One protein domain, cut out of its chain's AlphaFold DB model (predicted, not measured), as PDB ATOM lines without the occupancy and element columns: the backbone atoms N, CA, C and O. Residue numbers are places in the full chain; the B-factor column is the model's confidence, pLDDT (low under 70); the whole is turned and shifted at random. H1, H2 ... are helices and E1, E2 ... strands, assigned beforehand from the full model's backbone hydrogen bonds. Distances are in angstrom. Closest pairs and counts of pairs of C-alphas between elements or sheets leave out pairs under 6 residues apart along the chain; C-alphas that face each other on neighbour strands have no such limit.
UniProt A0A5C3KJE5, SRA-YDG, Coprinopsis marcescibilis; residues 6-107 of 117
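This is residues 6 to 107 of the 117 residues of the protein "SRA-YDG" of Coprinopsis marcescibilis (UniProt A0A5C3KJE5). Little regular structure is present: a strongly twisted mixed sheet, E1 E2 E3 E4, with H1 across one face and two long loops, residues 19 to 58 and 80 to 98. Of 102 printed residues, 36 are in named elements. The whole is compact, radius of gyration of the C-alphas 14.2 A, spanning 38 by 35 by 18 A.

E1, residues 6 to 8, begins at (243.075, 228.638, 157.206). E2 is residues 12 to 18, H1 59 to 69, E3 73 to 79 and E4 99 to 106, 20.0 A, ending at (251.487, 238.661, 163.987).

E1 and E2, a hairpin, have N 6 and O 15 at 2.9 A; parallel E2 and E3, N 16 and O 75 at 2.9 A; hairpin E3 and E4, N 74 and O 105 at 2.8 A. H1, every O i to N i+4 pair within hydrogen-bond range, is on the sheet, C-alphas 12 and 63 closest at 4.1 A.

The printed part has no cut; pLDDT is under 70 at residues 40 to 52, 85 and 96.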
ATOM      1  N   HIS A   6     244.449 228.270 157.519       95.06
ATOM      2  CA  HIS A   6     243.075 228.638 157.206       95.06
ATOM      3  C   HIS A   6     243.021 230.119 156.839       95.06
ATOM      4  O   HIS A   6     243.441 230.974 157.617       95.06
ATOM      5  N   GLY A   7     242.497 230.414 155.654       93.19
ATOM      6  CA  GLY A   7     242.406 231.770 155.134       93.19
ATOM      7  C   GLY A   7     241.995 231.809 153.669       93.19
ATOM      8  O   GLY A   7     241.815 230.773 153.005       93.19
ATOM      9  N   SER A   8     241.868 233.028 153.162       92.06
ATOM     10  CA  SER A   8     241.649 233.301 151.746       92.06
ATOM     11  C   SER A   8     242.489 234.489 151.288       92.06
ATOM     12  O   SER A   8     242.856 235.361 152.076       92.06
ATOM     13  N   LYS A   9     242.739 234.558 149.978       87.75
ATOM     14  CA  LYS A   9     243.401 235.710 149.350       87.75
ATOM     15  C   LYS A   9     242.635 237.020 149.610       87.75
ATOM     16  O   LYS A   9     243.244 238.078 149.719       87.75
ATOM     17  N   SER A  10     241.307 236.951 149.750       90.19
ATOM     18  CA  SER A  10     240.453 238.119 149.985       90.19
ATOM     19  C   SER A  10     240.448 238.591 151.443       90.19
ATOM     20  O   SER A  10     240.424 239.796 151.665       90.19
ATOM     21  N   ASN A  11     240.520 237.685 152.423       90.44
ATOM     22  CA  ASN A  11     240.230 237.997 153.832       90.44
ATOM     23  C   ASN A  11     241.419 237.753 154.779       90.44
ATOM     24  O   ASN A  11     241.241 237.783 155.993       90.44
ATOM     25  N   ALA A  12     242.613 237.521 154.225       96.94
ATOM     26  CA  ALA A  12     243.834 237.193 154.959       96.94
ATOM     27  C   ALA A  12     243.788 235.820 155.665       96.94
ATOM     28  O   ALA A  12     242.892 234.997 155.432       96.94
ATOM     29  N   ALA A  13     244.831 235.516 156.441       97.62
ATOM     30  CA  ALA A  13     244.939 234.283 157.209       97.62
ATOM     31  C   ALA A  13     244.281 234.441 158.583       97.62
ATOM     32  O   ALA A  13     244.520 235.406 159.302       97.62
ATOM     33  N   TYR A  14     243.488 233.441 158.964       97.38
ATOM     34  CA  TYR A  14     242.822 233.385 160.263       97.38
ATOM     35  C   TYR A  14     243.594 232.537 161.274       97.38
ATOM     36  O   TYR A  14     243.568 232.815 162.474       97.38
ATOM     37  N   SER A  15     244.230 231.457 160.813       97.25
ATOM     38  CA  SER A  15     244.977 230.552 161.686       97.25
ATOM     39  C   SER A  15     246.018 229.725 160.946       97.25
ATOM     40  O   SER A  15     245.827 229.397 159.772       97.25
ATOM     41  N   ILE A  16     247.041 229.291 161.679       95.62
ATOM     42  CA  ILE A  16     247.986 228.255 161.260       95.62
ATOM     43  C   ILE A  16     248.007 227.082 162.242       95.62
ATOM     44  O   ILE A  16     247.661 227.223 163.416       95.62
ATOM     45  N   VAL A  17     248.434 225.922 161.751       93.19
ATOM     46  CA  VAL A  17     248.612 224.698 162.529       93.19
ATOM     47  C   VAL A  17     250.050 224.207 162.388       93.19
ATOM     48  O   VAL A  17     250.457 223.765 161.313       93.19
ATOM     49  N   LEU A  18     250.791 224.222 163.494       91.00
ATOM     50  CA  LEU A  18     252.126 223.641 163.615       91.00
ATOM     51  C   LEU A  18     252.003 222.198 164.100       91.00
ATOM     52  O   LEU A  18     251.824 221.959 165.291       91.00
ATOM     53  N   SER A  19     252.072 221.222 163.192       85.62
ATOM     54  CA  SER A  19     251.914 219.801 163.551       85.62
ATOM     55  C   SER A  19     252.996 218.868 162.996       85.62
ATOM     56  O   SER A  19     252.748 217.666 162.859       85.62
ATOM     57  N   GLY A  20     254.165 219.412 162.633       76.88
ATOM     58  CA  GLY A  20     255.271 218.657 162.022       76.88
ATOM     59  C   GLY A  20     254.987 218.233 160.575       76.88
ATOM     60  O   GLY A  20     255.285 217.105 160.169       76.88
ATOM     61  N   GLY A  21     254.299 219.096 159.818       70.62
ATOM     62  CA  GLY A  21     253.926 218.849 158.419       70.62
ATOM     63  C   GLY A  21     255.036 219.164 157.410       70.62
ATOM     64  O   GLY A  21     255.038 218.581 156.315       70.62
ATOM     65  N   HIS A  22     255.957 220.044 157.801       72.38
ATOM     66  CA  HIS A  22     257.114 220.495 157.043       72.38
ATOM     67  C   HIS A  22     258.355 220.353 157.924       72.38
ATOM     68  O   HIS A  22     258.306 220.685 159.107       72.38
ATOM     69  N   ASP A  23     259.426 219.800 157.360       71.94
ATOM     70  CA  ASP A  23     260.667 219.568 158.104       71.94
ATOM     71  C   ASP A  23     261.454 220.877 158.311       71.94
ATOM     72  O   ASP A  23     262.260 220.955 159.233       71.94
ATOM     73  N   ASP A  24     261.139 221.913 157.522       80.06
ATOM     74  CA  ASP A  24     261.758 223.243 157.566       80.06
ATOM     75  C   ASP A  24     261.083 224.208 158.563       80.06
ATOM     76  O   ASP A  24     261.532 225.340 158.741       80.06
ATOM     77  N   ASP A  25     260.007 223.783 159.241       87.88
ATOM     78  CA  ASP A  25     259.363 224.596 160.278       87.88
ATOM     79  C   ASP A  25     260.290 224.740 161.501       87.88
ATOM     80  O   ASP A  25     260.733 223.748 162.088       87.88
ATOM     81  N   ILE A  26     260.520 225.978 161.954       91.00
ATOM     82  CA  ILE A  26     261.304 226.278 163.163       91.00
ATOM     83  C   ILE A  26     260.392 226.947 164.186       91.00
ATOM     84  O   ILE A  26     259.921 228.062 163.978       91.00
ATOM     85  N   ASP A  27     260.177 226.294 165.326       93.94
ATOM     86  CA  ASP A  27     259.346 226.815 166.412       93.94
ATOM     87  C   ASP A  27     260.209 227.150 167.633       93.94
ATOM     88  O   ASP A  27     260.796 226.262 168.258       93.94
ATOM     89  N   LYS A  28     260.284 228.443 167.961       95.50
ATOM     90  CA  LYS A  28     261.007 228.991 169.117       95.50
ATOM     91  C   LYS A  28     260.068 229.386 170.262       95.50
ATOM     92  O   LYS A  28     260.548 229.866 171.284       95.50
ATOM     93  N   GLY A  29     258.767 229.109 170.143       94.56
ATOM     94  CA  GLY A  29     257.762 229.412 171.161       94.56
ATOM     95  C   GLY A  29     257.102 230.761 170.893       94.56
ATOM     96  O   GLY A  29     255.975 230.810 170.413       94.56
ATOM     97  N   ASP A  30     257.808 231.853 171.154       96.44
ATOM     98  CA  ASP A  30     257.336 233.218 170.873       96.44
ATOM     99  C   ASP A  30     257.426 233.603 169.385       96.44
ATOM    100  O   ASP A  30     256.711 234.482 168.907       96.44
ATOM    101  N   SER A  31     258.284 232.912 168.639       96.38
ATOM    102  CA  SER A  31     258.563 233.148 167.232       96.38
ATOM    103  C   SER A  31     258.566 231.838 166.453       96.38
ATOM    104  O   SER A  31     258.971 230.778 166.941       96.38
ATOM    105  N   ILE A  32     258.058 231.908 165.225       95.88
ATOM    106  CA  ILE A  32     257.819 230.748 164.370       95.88
ATOM    107  C   ILE A  32     258.291 231.096 162.961       95.88
ATOM    108  O   ILE A  32     257.856 232.094 162.388       95.88
ATOM    109  N   VAL A  33     259.133 230.242 162.386       94.19
ATOM    110  CA  VAL A  33     259.351 230.178 160.939       94.19
ATOM    111  C   VAL A  33     258.428 229.092 160.411       94.19
ATOM    112  O   VAL A  33     258.591 227.917 160.738       94.19
ATOM    113  N   PHE A  34     257.414 229.506 159.657       91.12
ATOM    114  CA  PHE A  34     256.401 228.622 159.093       91.12
ATOM    115  C   PHE A  34     256.636 228.456 157.595       91.12
ATOM    116  O   PHE A  34     256.701 229.445 156.861       91.12
ATOM    117  N   THR A  35     256.719 227.213 157.142       89.94
ATOM    118  CA  THR A  35     256.913 226.888 155.732       89.94
ATOM    119  C   THR A  35     255.602 227.056 154.970       89.94
ATOM    120  O   THR A  35     254.546 226.584 155.396       89.94
ATOM    121  N   GLY A  36     255.662 227.721 153.816       85.50
ATOM    122  CA  GLY A  36     254.501 227.955 152.964       85.50
ATOM    123  C   GLY A  36     253.813 226.670 152.491       85.50
ATOM    124  O   GLY A  36     254.317 225.550 152.598       85.50
ATOM    125  N   ILE A  37     252.616 226.827 151.932       86.06
ATOM    126  CA  ILE A  37     251.840 225.738 151.340       86.06
ATOM    127  C   ILE A  37     252.129 225.657 149.839       86.06
ATOM    128  O   ILE A  37     252.045 226.655 149.125       86.06
ATOM    129  N   GLY A  38     252.387 224.450 149.334       81.94
ATOM    130  CA  GLY A  38     252.590 224.190 147.905       81.94
ATOM    131  C   GLY A  38     253.812 223.319 147.634       81.94
ATOM    132  O   GLY A  38     254.401 222.767 148.564       81.94
ATOM    133  N   GLY A  39     254.162 223.179 146.355       72.19
ATOM    134  CA  GLY A  39     255.387 222.508 145.911       72.19
ATOM    135  C   GLY A  39     255.404 220.979 146.013       72.19
ATOM    136  O   GLY A  39     256.437 220.358 145.802       72.19
ATOM    137  N   ARG A  40     254.272 220.335 146.333       67.06
ATOM    138  CA  ARG A  40     254.150 218.866 146.370       67.06
ATOM    139  C   ARG A  40     253.108 218.389 145.351       67.06
ATOM    140  O   ARG A  40     251.914 218.601 145.600       67.06
ATOM    141  N   PRO A  41     253.504 217.744 144.239       52.59
ATOM    142  CA  PRO A  41     252.563 217.100 143.334       52.59
ATOM    143  C   PRO A  41     252.039 215.829 144.019       52.59
ATOM    144  O   PRO A  41     252.705 214.812 144.037       52.59
ATOM    145  N   ASN A  42     250.860 215.900 144.644       50.72
ATOM    146  CA  ASN A  42     250.169 214.788 145.316       50.72
ATOM    147  C   ASN A  42     250.928 214.081 146.467       50.72
ATOM    148  O   ASN A  42     251.898 213.361 146.289       50.72
ATOM    149  N   ARG A  43     250.361 214.133 147.683       51.62
ATOM    150  CA  ARG A  43     250.856 213.418 148.887       51.62
ATOM    151  C   ARG A  43     250.997 211.884 148.757       51.62
ATOM    152  O   ARG A  43     251.427 211.266 149.726       51.62
ATOM    153  N   LYS A  44     250.556 211.269 147.653       49.75
ATOM    154  CA  LYS A  44     250.628 209.812 147.449       49.75
ATOM    155  C   LYS A  44     252.025 209.343 147.033       49.75
ATOM    156  O   LYS A  44     252.355 208.200 147.321       49.75
ATOM    157  N   ASP A  45     252.849 210.232 146.485       46.59
ATOM    158  CA  ASP A  45     254.237 209.921 146.160       46.59
ATOM    159  C   ASP A  45     255.146 210.396 147.291       46.59
ATOM    160  O   ASP A  45     255.668 211.507 147.293       46.59
ATOM    161  N   LEU A  46     255.330 209.521 148.282       49.19
ATOM    162  CA  LEU A  46     256.266 209.711 149.401       49.19
ATOM    163  C   LEU A  46     257.740 209.791 148.953       49.19
ATOM    164  O   LEU A  46     258.603 210.090 149.774       49.19
ATOM    165  N   PHE A  47     258.015 209.525 147.672       43.78
ATOM    166  CA  PHE A  47     259.347 209.469 147.069       43.78
ATOM    167  C   PHE A  47     259.707 210.699 146.230       43.78
ATOM    168  O   PHE A  47     260.858 210.818 145.822       43.78
ATOM    169  N   HIS A  48     258.765 211.618 145.982       44.72
ATOM    170  CA  HIS A  48     259.094 212.878 145.327       44.72
ATOM    171  C   HIS A  48     259.443 213.930 146.393       44.72
ATOM    172  O   HIS A  48     258.543 214.375 147.120       44.72
ATOM    173  N   PRO A  49     260.721 214.361 146.510       50.84
ATOM    174  CA  PRO A  49     261.033 215.608 147.204       50.84
ATOM    175  C   PRO A  49     260.208 216.723 146.551       50.84
ATOM    176  O   PRO A  49     259.789 216.567 145.407       50.84
ATOM    177  N   ALA A  50     259.897 217.795 147.285       55.16
ATOM    178  CA  ALA A  50     259.055 218.897 146.810       55.16
ATOM    179  C   ALA A  50     259.383 219.269 145.345       55.16
ATOM    180  O   ALA A  50     260.389 219.908 145.073       55.16
ATOM    181  N   GLY A  51     258.580 218.771 144.398       58.09
ATOM    182  CA  GLY A  51     258.965 218.704 142.984       58.09
ATOM    183  C   GLY A  51     258.726 220.000 142.215       58.09
ATOM    184  O   GLY A  51     258.937 220.039 141.009       58.09
ATOM    185  N   ALA A  52     258.233 221.039 142.889       69.81
ATOM    186  CA  ALA A  52     258.016 222.355 142.312       69.81
ATOM    187  C   ALA A  52     258.210 223.441 143.370       69.81
ATOM    188  O   ALA A  52     257.895 223.236 144.547       69.81
ATOM    189  N   ASP A  53     258.647 224.616 142.933       81.19
ATOM    190  CA  ASP A  53     258.766 225.776 143.805       81.19
ATOM    191  C   ASP A  53     257.407 226.184 144.381       81.19
ATOM    192  O   ASP A  53     256.353 226.139 143.732       81.19
ATOM    193  N   GLN A  54     257.425 226.600 145.645       85.56
ATOM    194  CA  GLN A  54     256.265 227.223 146.261       85.56
ATOM    195  C   GLN A  54     256.085 228.643 145.720       85.56
ATOM    196  O   GLN A  54     257.052 229.364 145.496       85.56
ATOM    197  N   THR A  55     254.835 229.078 145.560       87.50
ATOM    198  CA  THR A  55     254.528 230.417 145.043       87.50
ATOM    199  C   THR A  55     253.790 231.254 146.080       87.50
ATOM    200  O   THR A  55     252.951 230.748 146.834       87.50
ATOM    201  N   LEU A  56     254.054 232.564 146.097       88.81
ATOM    202  CA  LEU A  56     253.278 233.513 146.905       88.81
ATOM    203  C   LEU A  56     251.842 233.685 146.389       88.81
ATOM    204  O   LEU A  56     250.969 234.098 147.146       88.81
ATOM    205  N   GLU A  57     251.575 233.304 145.137       89.38
ATOM    206  CA  GLU A  57     250.229 233.307 144.555       89.38
ATOM    207  C   GLU A  57     249.353 232.146 145.042       89.38
ATOM    208  O   GLU A  57     248.131 232.173 144.861       89.38
ATOM    209  N   ASN A  58     249.935 231.146 145.717       90.81
ATOM    210  CA  ASN A  58     249.153 230.141 146.423       90.81
ATOM    211  C   ASN A  58     248.176 230.823 147.394       90.81
ATOM    212  O   ASN A  58     248.573 231.658 148.207       90.81
ATOM    213  N   ARG A  59     246.902 230.416 147.361       92.06
ATOM    214  CA  ARG A  59     245.826 231.027 148.164       92.06
ATOM    215  C   ARG A  59     246.140 231.172 149.658       92.06
ATOM    216  O   ARG A  59     245.632 232.099 150.278       92.06
ATOM    217  N   TYR A  60     246.916 230.257 150.239       93.69
ATOM    218  CA  TYR A  60     247.258 230.266 151.660       93.69
ATOM    219  C   TYR A  60     248.484 231.134 151.949       93.69
ATOM    220  O   TYR A  60     248.490 231.864 152.937       93.69
ATOM    221  N   ASN A  61     249.475 231.125 151.058       93.88
ATOM    222  CA  ASN A  61     250.656 231.983 151.174       93.88
ATOM    223  C   ASN A  61     250.264 233.455 150.980       93.88
ATOM    224  O   ASN A  61     250.636 234.307 151.783       93.88
ATOM    225  N   ALA A  62     249.409 233.737 149.993       95.25
ATOM    226  CA  ALA A  62     248.835 235.061 149.780       95.25
ATOM    227  C   ALA A  62     248.010 235.542 150.986       95.25
ATOM    228  O   ALA A  62     248.033 236.724 151.316       95.25
ATOM    229  N   ALA A  63     247.298 234.635 151.665       96.69
ATOM    230  CA  ALA A  63     246.545 234.965 152.873       96.69
ATOM    231  C   ALA A  63     247.472 235.387 154.029       96.69
ATOM    232  O   ALA A  63     247.189 236.379 154.695       96.69
ATOM    233  N   LEU A  64     248.591 234.681 154.235       96.88
ATOM    234  CA  LEU A  64     249.604 235.048 155.234       96.88
ATOM    235  C   LEU A  64     250.281 236.381 154.899       96.88
ATOM    236  O   LEU A  64     250.419 237.225 155.784       96.88
ATOM    237  N   ARG A  65     250.624 236.610 153.623       96.88
ATOM    238  CA  ARG A  65     251.151 237.902 153.153       96.88
ATOM    239  C   ARG A  65     250.167 239.034 153.442       96.88
ATOM    240  O   ARG A  65     250.559 240.059 153.982       96.88
ATOM    241  N   LYS A  66     248.877 238.822 153.181       97.62
ATOM    242  CA  LYS A  66     247.849 239.818 153.486       97.62
ATOM    243  C   LYS A  66     247.704 240.074 154.991       97.62
ATOM    244  O   LYS A  66     247.457 241.211 155.383       97.62
ATOM    245  N   SER A  67     247.860 239.056 155.842       98.06
ATOM    246  CA  SER A  67     247.883 239.263 157.300       98.06
ATOM    247  C   SER A  67     249.083 240.106 157.731       98.06
ATOM    248  O   SER A  67     248.911 240.974 158.577       98.06
ATOM    249  N   MET A  68     250.256 239.902 157.119       97.81
ATOM    250  CA  MET A  68     251.449 240.729 157.346       97.81
ATOM    251  C   MET A  68     251.210 242.185 156.938       97.81
ATOM    252  O   MET A  68     251.397 243.084 157.748       97.81
ATOM    253  N   GLU A  69     250.740 242.412 155.708       97.44
ATOM    254  CA  GLU A  69     250.493 243.753 155.156       97.44
ATOM    255  C   GLU A  69     249.515 244.575 156.009       97.44
ATOM    256  O   GLU A  69     249.663 245.786 156.123       97.44
ATOM    257  N   ASN A  70     248.526 243.916 156.619       97.69
ATOM    258  CA  ASN A  70     247.475 244.576 157.394       97.69
ATOM    259  C   ASN A  70     247.667 244.468 158.917       97.69
ATOM    260  O   ASN A  70     246.788 244.895 159.662       97.69
ATOM    261  N   GLY A  71     248.754 243.852 159.397       97.50
ATOM    262  CA  GLY A  71     248.975 243.613 160.830       97.50
ATOM    263  C   GLY A  71     247.869 242.782 161.498       97.50
ATOM    264  O   GLY A  71     247.555 242.992 162.669       97.50
ATOM    265  N   LEU A  72     247.234 241.866 160.757       98.12
ATOM    266  CA  LEU A  72     246.105 241.085 161.262       98.12
ATOM    267  C   LEU A  72     246.589 239.888 162.092       98.12
ATOM    268  O   LEU A  72     247.451 239.131 161.630       98.12
ATOM    269  N   PRO A  73     246.008 239.662 163.284       98.25
ATOM    270  CA  PRO A  73     246.407 238.563 164.145       98.25
ATOM    271  C   PRO A  73     246.002 237.207 163.560       98.25
ATOM    272  O   PRO A  73     244.884 237.007 163.082       98.25
ATOM    273  N   VAL A  74     246.911 236.245 163.668       98.44
ATOM    274  CA  VAL A  74     246.748 234.864 163.217       98.44
ATOM    275  C   VAL A  74     246.746 233.949 164.434       98.44
ATOM    276  O   VAL A  74     247.663 233.976 165.255       98.44
ATOM    277  N   ARG A  75     245.715 233.111 164.567       98.50
ATOM    278  CA  ARG A  75     245.659 232.104 165.637       98.50
ATOM    279  C   ARG A  75     246.687 231.007 165.383       98.50
ATOM    280  O   ARG A  75     246.686 230.411 164.305       98.50
ATOM    281  N   VAL A  76     247.493 230.681 166.384       97.75
ATOM    282  CA  VAL A  76     248.434 229.558 166.312       97.75
ATOM    283  C   VAL A  76     247.881 228.372 167.079       97.75
ATOM    284  O   VAL A  76     247.509 228.475 168.247       97.75
ATOM    285  N   ILE A  77     247.830 227.228 166.403       95.88
ATOM    286  CA  ILE A  77     247.494 225.945 167.002       95.88
ATOM    287  C   ILE A  77     248.727 225.050 166.900       95.88
ATOM    288  O   ILE A  77     249.159 224.709 165.798       95.88
ATOM    289  N   ARG A  78     249.286 224.636 168.037       93.94
ATOM    290  CA  ARG A  78     250.362 223.641 168.080       93.94
ATOM    291  C   ARG A  78     249.771 222.252 168.228       93.94
ATOM    292  O   ARG A  78     248.829 222.049 168.986       93.94
ATOM    293  N   GLY A  79     250.316 221.278 167.516       89.94
ATOM    294  CA  GLY A  79     249.845 219.905 167.566       89.94
ATOM    295  C   GLY A  79     250.961 218.887 167.445       89.94
ATOM    296  O   GLY A  79     252.053 219.168 166.951       89.94
ATOM    297  N   ARG A  80     250.659 217.668 167.881       86.38
ATOM    298  CA  ARG A  80     251.583 216.536 167.840       86.38
ATOM    299  C   ARG A  80     250.956 215.407 167.025       86.38
ATOM    300  O   ARG A  80     250.040 214.730 167.484       86.38
ATOM    301  N   THR A  81     251.413 215.234 165.784       78.12
ATOM    302  CA  THR A  81     250.901 214.189 164.879       78.12
ATOM    303  C   THR A  81     251.510 212.830 165.242       78.12
ATOM    304  O   THR A  81     252.723 212.702 165.118       78.12
ATOM    305  N   PRO A  82     250.729 211.803 165.631       74.25
ATOM    306  CA  PRO A  82     251.281 210.488 165.960       74.25
ATOM    307  C   PRO A  82     252.127 209.900 164.825       74.25
ATOM    308  O   PRO A  82     251.789 210.060 163.652       74.25
ATOM    309  N   GLY A  83     253.217 209.216 165.176       72.25
ATOM    310  CA  GLY A  83     254.123 208.580 164.213       72.25
ATOM    311  C   GLY A  83     255.165 209.511 163.579       72.25
ATOM    312  O   GLY A  83     256.009 209.042 162.823       72.25
ATOM    313  N   LYS A  84     255.164 210.814 163.888       73.06
ATOM    314  CA  LYS A  84     256.289 211.699 163.548       73.06
ATOM    315  C   LYS A  84     257.431 211.519 164.560       73.06
ATOM    316  O   LYS A  84     257.199 211.213 165.727       73.06
ATOM    317  N   VAL A  85     258.673 211.681 164.114       67.75
ATOM    318  CA  VAL A  85     259.859 211.547 164.987       67.75
ATOM    319  C   VAL A  85     260.290 212.908 165.539       67.75
ATOM    320  O   VAL A  85     260.740 213.004 166.676       67.75
ATOM    321  N   ARG A  86     260.095 213.978 164.758       72.69
ATOM    322  CA  ARG A  86     260.436 215.354 165.134       72.69
ATOM    323  C   ARG A  86     259.188 216.140 165.512       72.69
ATOM    324  O   ARG A  86     258.196 216.133 164.783       72.69
ATOM    325  N   TYR A  87     259.274 216.841 166.637       77.38
ATOM    326  CA  TYR A  87     258.255 217.764 167.119       77.38
ATOM    327  C   TYR A  87     258.928 218.974 167.751       77.38
ATOM    328  O   TYR A  87     260.023 218.867 168.304       77.38
ATOM    329  N   SER A  88     258.238 220.108 167.716       87.75
ATOM    330  CA  SER A  88     258.602 221.259 168.533       87.75
ATOM    331  C   SER A  88     258.532 220.903 170.021       87.75
ATOM    332  O   SER A  88     257.578 220.258 170.458       87.75
ATOM    333  N   ARG A  89     259.490 221.392 170.819       90.56
ATOM    334  CA  ARG A  89     259.438 221.315 172.292       90.56
ATOM    335  C   ARG A  89     258.248 222.073 172.895       90.56
ATOM    336  O   ARG A  89     257.915 221.851 174.052       90.56
ATOM    337  N   TYR A  90     257.642 222.974 172.122       92.44
ATOM    338  CA  TYR A  90     256.473 223.762 172.508       92.44
ATOM    339  C   TYR A  90     255.154 223.082 172.122       92.44
ATOM    340  O   TYR A  90     254.088 223.541 172.533       92.44
ATOM    341  N   ALA A  91     255.200 221.990 171.346       90.81
ATOM    342  CA  ALA A  91     254.018 221.193 171.045       90.81
ATOM    343  C   ALA A  91     253.423 220.590 172.332       90.81
ATOM    344  O   ALA A  91     254.161 220.320 173.283       90.81
ATOM    345  N   PRO A  92     252.101 220.354 172.380       90.44
ATOM    346  CA  PRO A  92     251.486 219.737 173.546       90.44
ATOM    347  C   PRO A  92     252.061 218.338 173.830       90.44
ATOM    348  O   PRO A  92     252.529 217.626 172.930       90.44
ATOM    349  N   SER A  93     252.018 217.950 175.108       84.19
ATOM    350  CA  SER A  93     252.382 216.609 175.565       84.19
ATOM    351  C   SER A  93     251.566 215.546 174.827       84.19
ATOM    352  O   SER A  93     250.378 215.732 174.560       84.19
ATOM    353  N   TYR A  94     252.194 214.400 174.537       73.56
ATOM    354  CA  TYR A  94     251.518 213.264 173.902       73.56
ATOM    355  C   TYR A  94     250.316 212.763 174.719       73.56
ATOM    356  O   TYR A  94     249.350 212.272 174.143       73.56
ATOM    357  N   PHE A  95     250.379 212.906 176.044       74.44
ATOM    358  CA  PHE A  95     249.385 212.381 176.979       74.44
ATOM    359  C   PHE A  95     248.281 213.382 177.337       74.44
ATOM    360  O   PHE A  95     247.301 212.985 177.955       74.44
ATOM    361  N   GLU A  96     248.417 214.656 176.960       66.31
ATOM    362  CA  GLU A  96     247.473 215.705 177.366       66.31
ATOM    363  C   GLU A  96     246.506 216.078 176.241       66.31
ATOM    364  O   GLU A  96     245.296 215.933 176.392       66.31
ATOM    365  N   LEU A  97     247.013 216.552 175.097       72.75
ATOM    366  CA  LEU A  97     246.186 217.060 173.998       72.75
ATOM    367  C   LEU A  97     246.885 216.874 172.648       72.75
ATOM    368  O   LEU A  97     248.072 217.147 172.490       72.75
ATOM    369  N   ARG A  98     246.127 216.486 171.616       82.81
ATOM    370  CA  ARG A  98     246.651 216.386 170.236       82.81
ATOM    371  C   ARG A  98     246.912 217.748 169.593       82.81
ATOM    372  O   ARG A  98     247.806 217.854 168.754       82.81
ATOM    373  N   TYR A  99     246.127 218.756 169.969       90.00
ATOM    374  CA  TYR A  99     246.222 220.137 169.503       90.00
ATOM    375  C   TYR A  99     245.930 221.090 170.666       90.00
ATOM    376  O   TYR A  99     245.013 220.835 171.444       90.00
ATOM    377  N   ARG A 100     246.681 222.187 170.761       93.81
ATOM    378  CA  ARG A 100     246.513 223.258 171.745       93.81
ATOM    379  C   ARG A 100     246.527 224.606 171.029       93.81
ATOM    380  O   ARG A 100     247.315 224.814 170.107       93.81
ATOM    381  N   TYR A 101     245.607 225.483 171.410       95.62
ATOM    382  CA  TYR A 101     245.619 226.871 170.968       95.62
ATOM    383  C   TYR A 101     246.635 227.649 171.804       95.62
ATOM    384  O   TYR A 101     246.530 227.667 173.027       95.62
ATOM    385  N   ASP A 102     247.587 228.296 171.135       96.69
ATOM    386  CA  ASP A 102     248.736 228.942 171.778       96.69
ATOM    387  C   ASP A 102     248.728 230.469 171.601       96.69
ATOM    388  O   ASP A 102     249.748 231.127 171.797       96.69
ATOM    389  N   GLY A 103     247.574 231.042 171.246       98.19
ATOM    390  CA  GLY A 103     247.362 232.488 171.209       98.19
ATOM    391  C   GLY A 103     247.350 233.108 169.811       98.19
ATOM    392  O   GLY A 103     247.257 232.428 168.781       98.19
ATOM    393  N   LEU A 104     247.366 234.441 169.796       98.56
ATOM    394  CA  LEU A 104     247.424 235.271 168.595       98.56
ATOM    395  C   LEU A 104     248.868 235.687 168.318       98.56
ATOM    396  O   LEU A 104     249.574 236.108 169.226       98.56
ATOM    397  N   TYR A 105     249.270 235.590 167.056       98.50
ATOM    398  CA  TYR A 105     250.587 235.983 166.563       98.50
ATOM    399  C   TYR A 105     250.413 236.964 165.408       98.50
ATOM    400  O   TYR A 105     249.378 236.970 164.742       98.50
ATOM    401  N   ILE A 106     251.436 237.769 165.146       98.25
ATOM    402  CA  ILE A 106     251.487 238.661 163.987       98.25
ATOM    403  C   ILE A 106     252.496 238.103 162.991       98.25
ATOM    404  O   ILE A 106     253.574 237.643 163.369       98.25
ATOM    405  N   VAL A 107     252.145 238.140 161.706       97.75
ATOM    406  CA  VAL A 107     253.088 237.807 160.637       97.75
ATOM    407  C   VAL A 107     253.981 239.019 160.413       97.75
ATOM    408  O   VAL A 107     253.501 240.065 159.992       97.75
TER     409      VAL A 107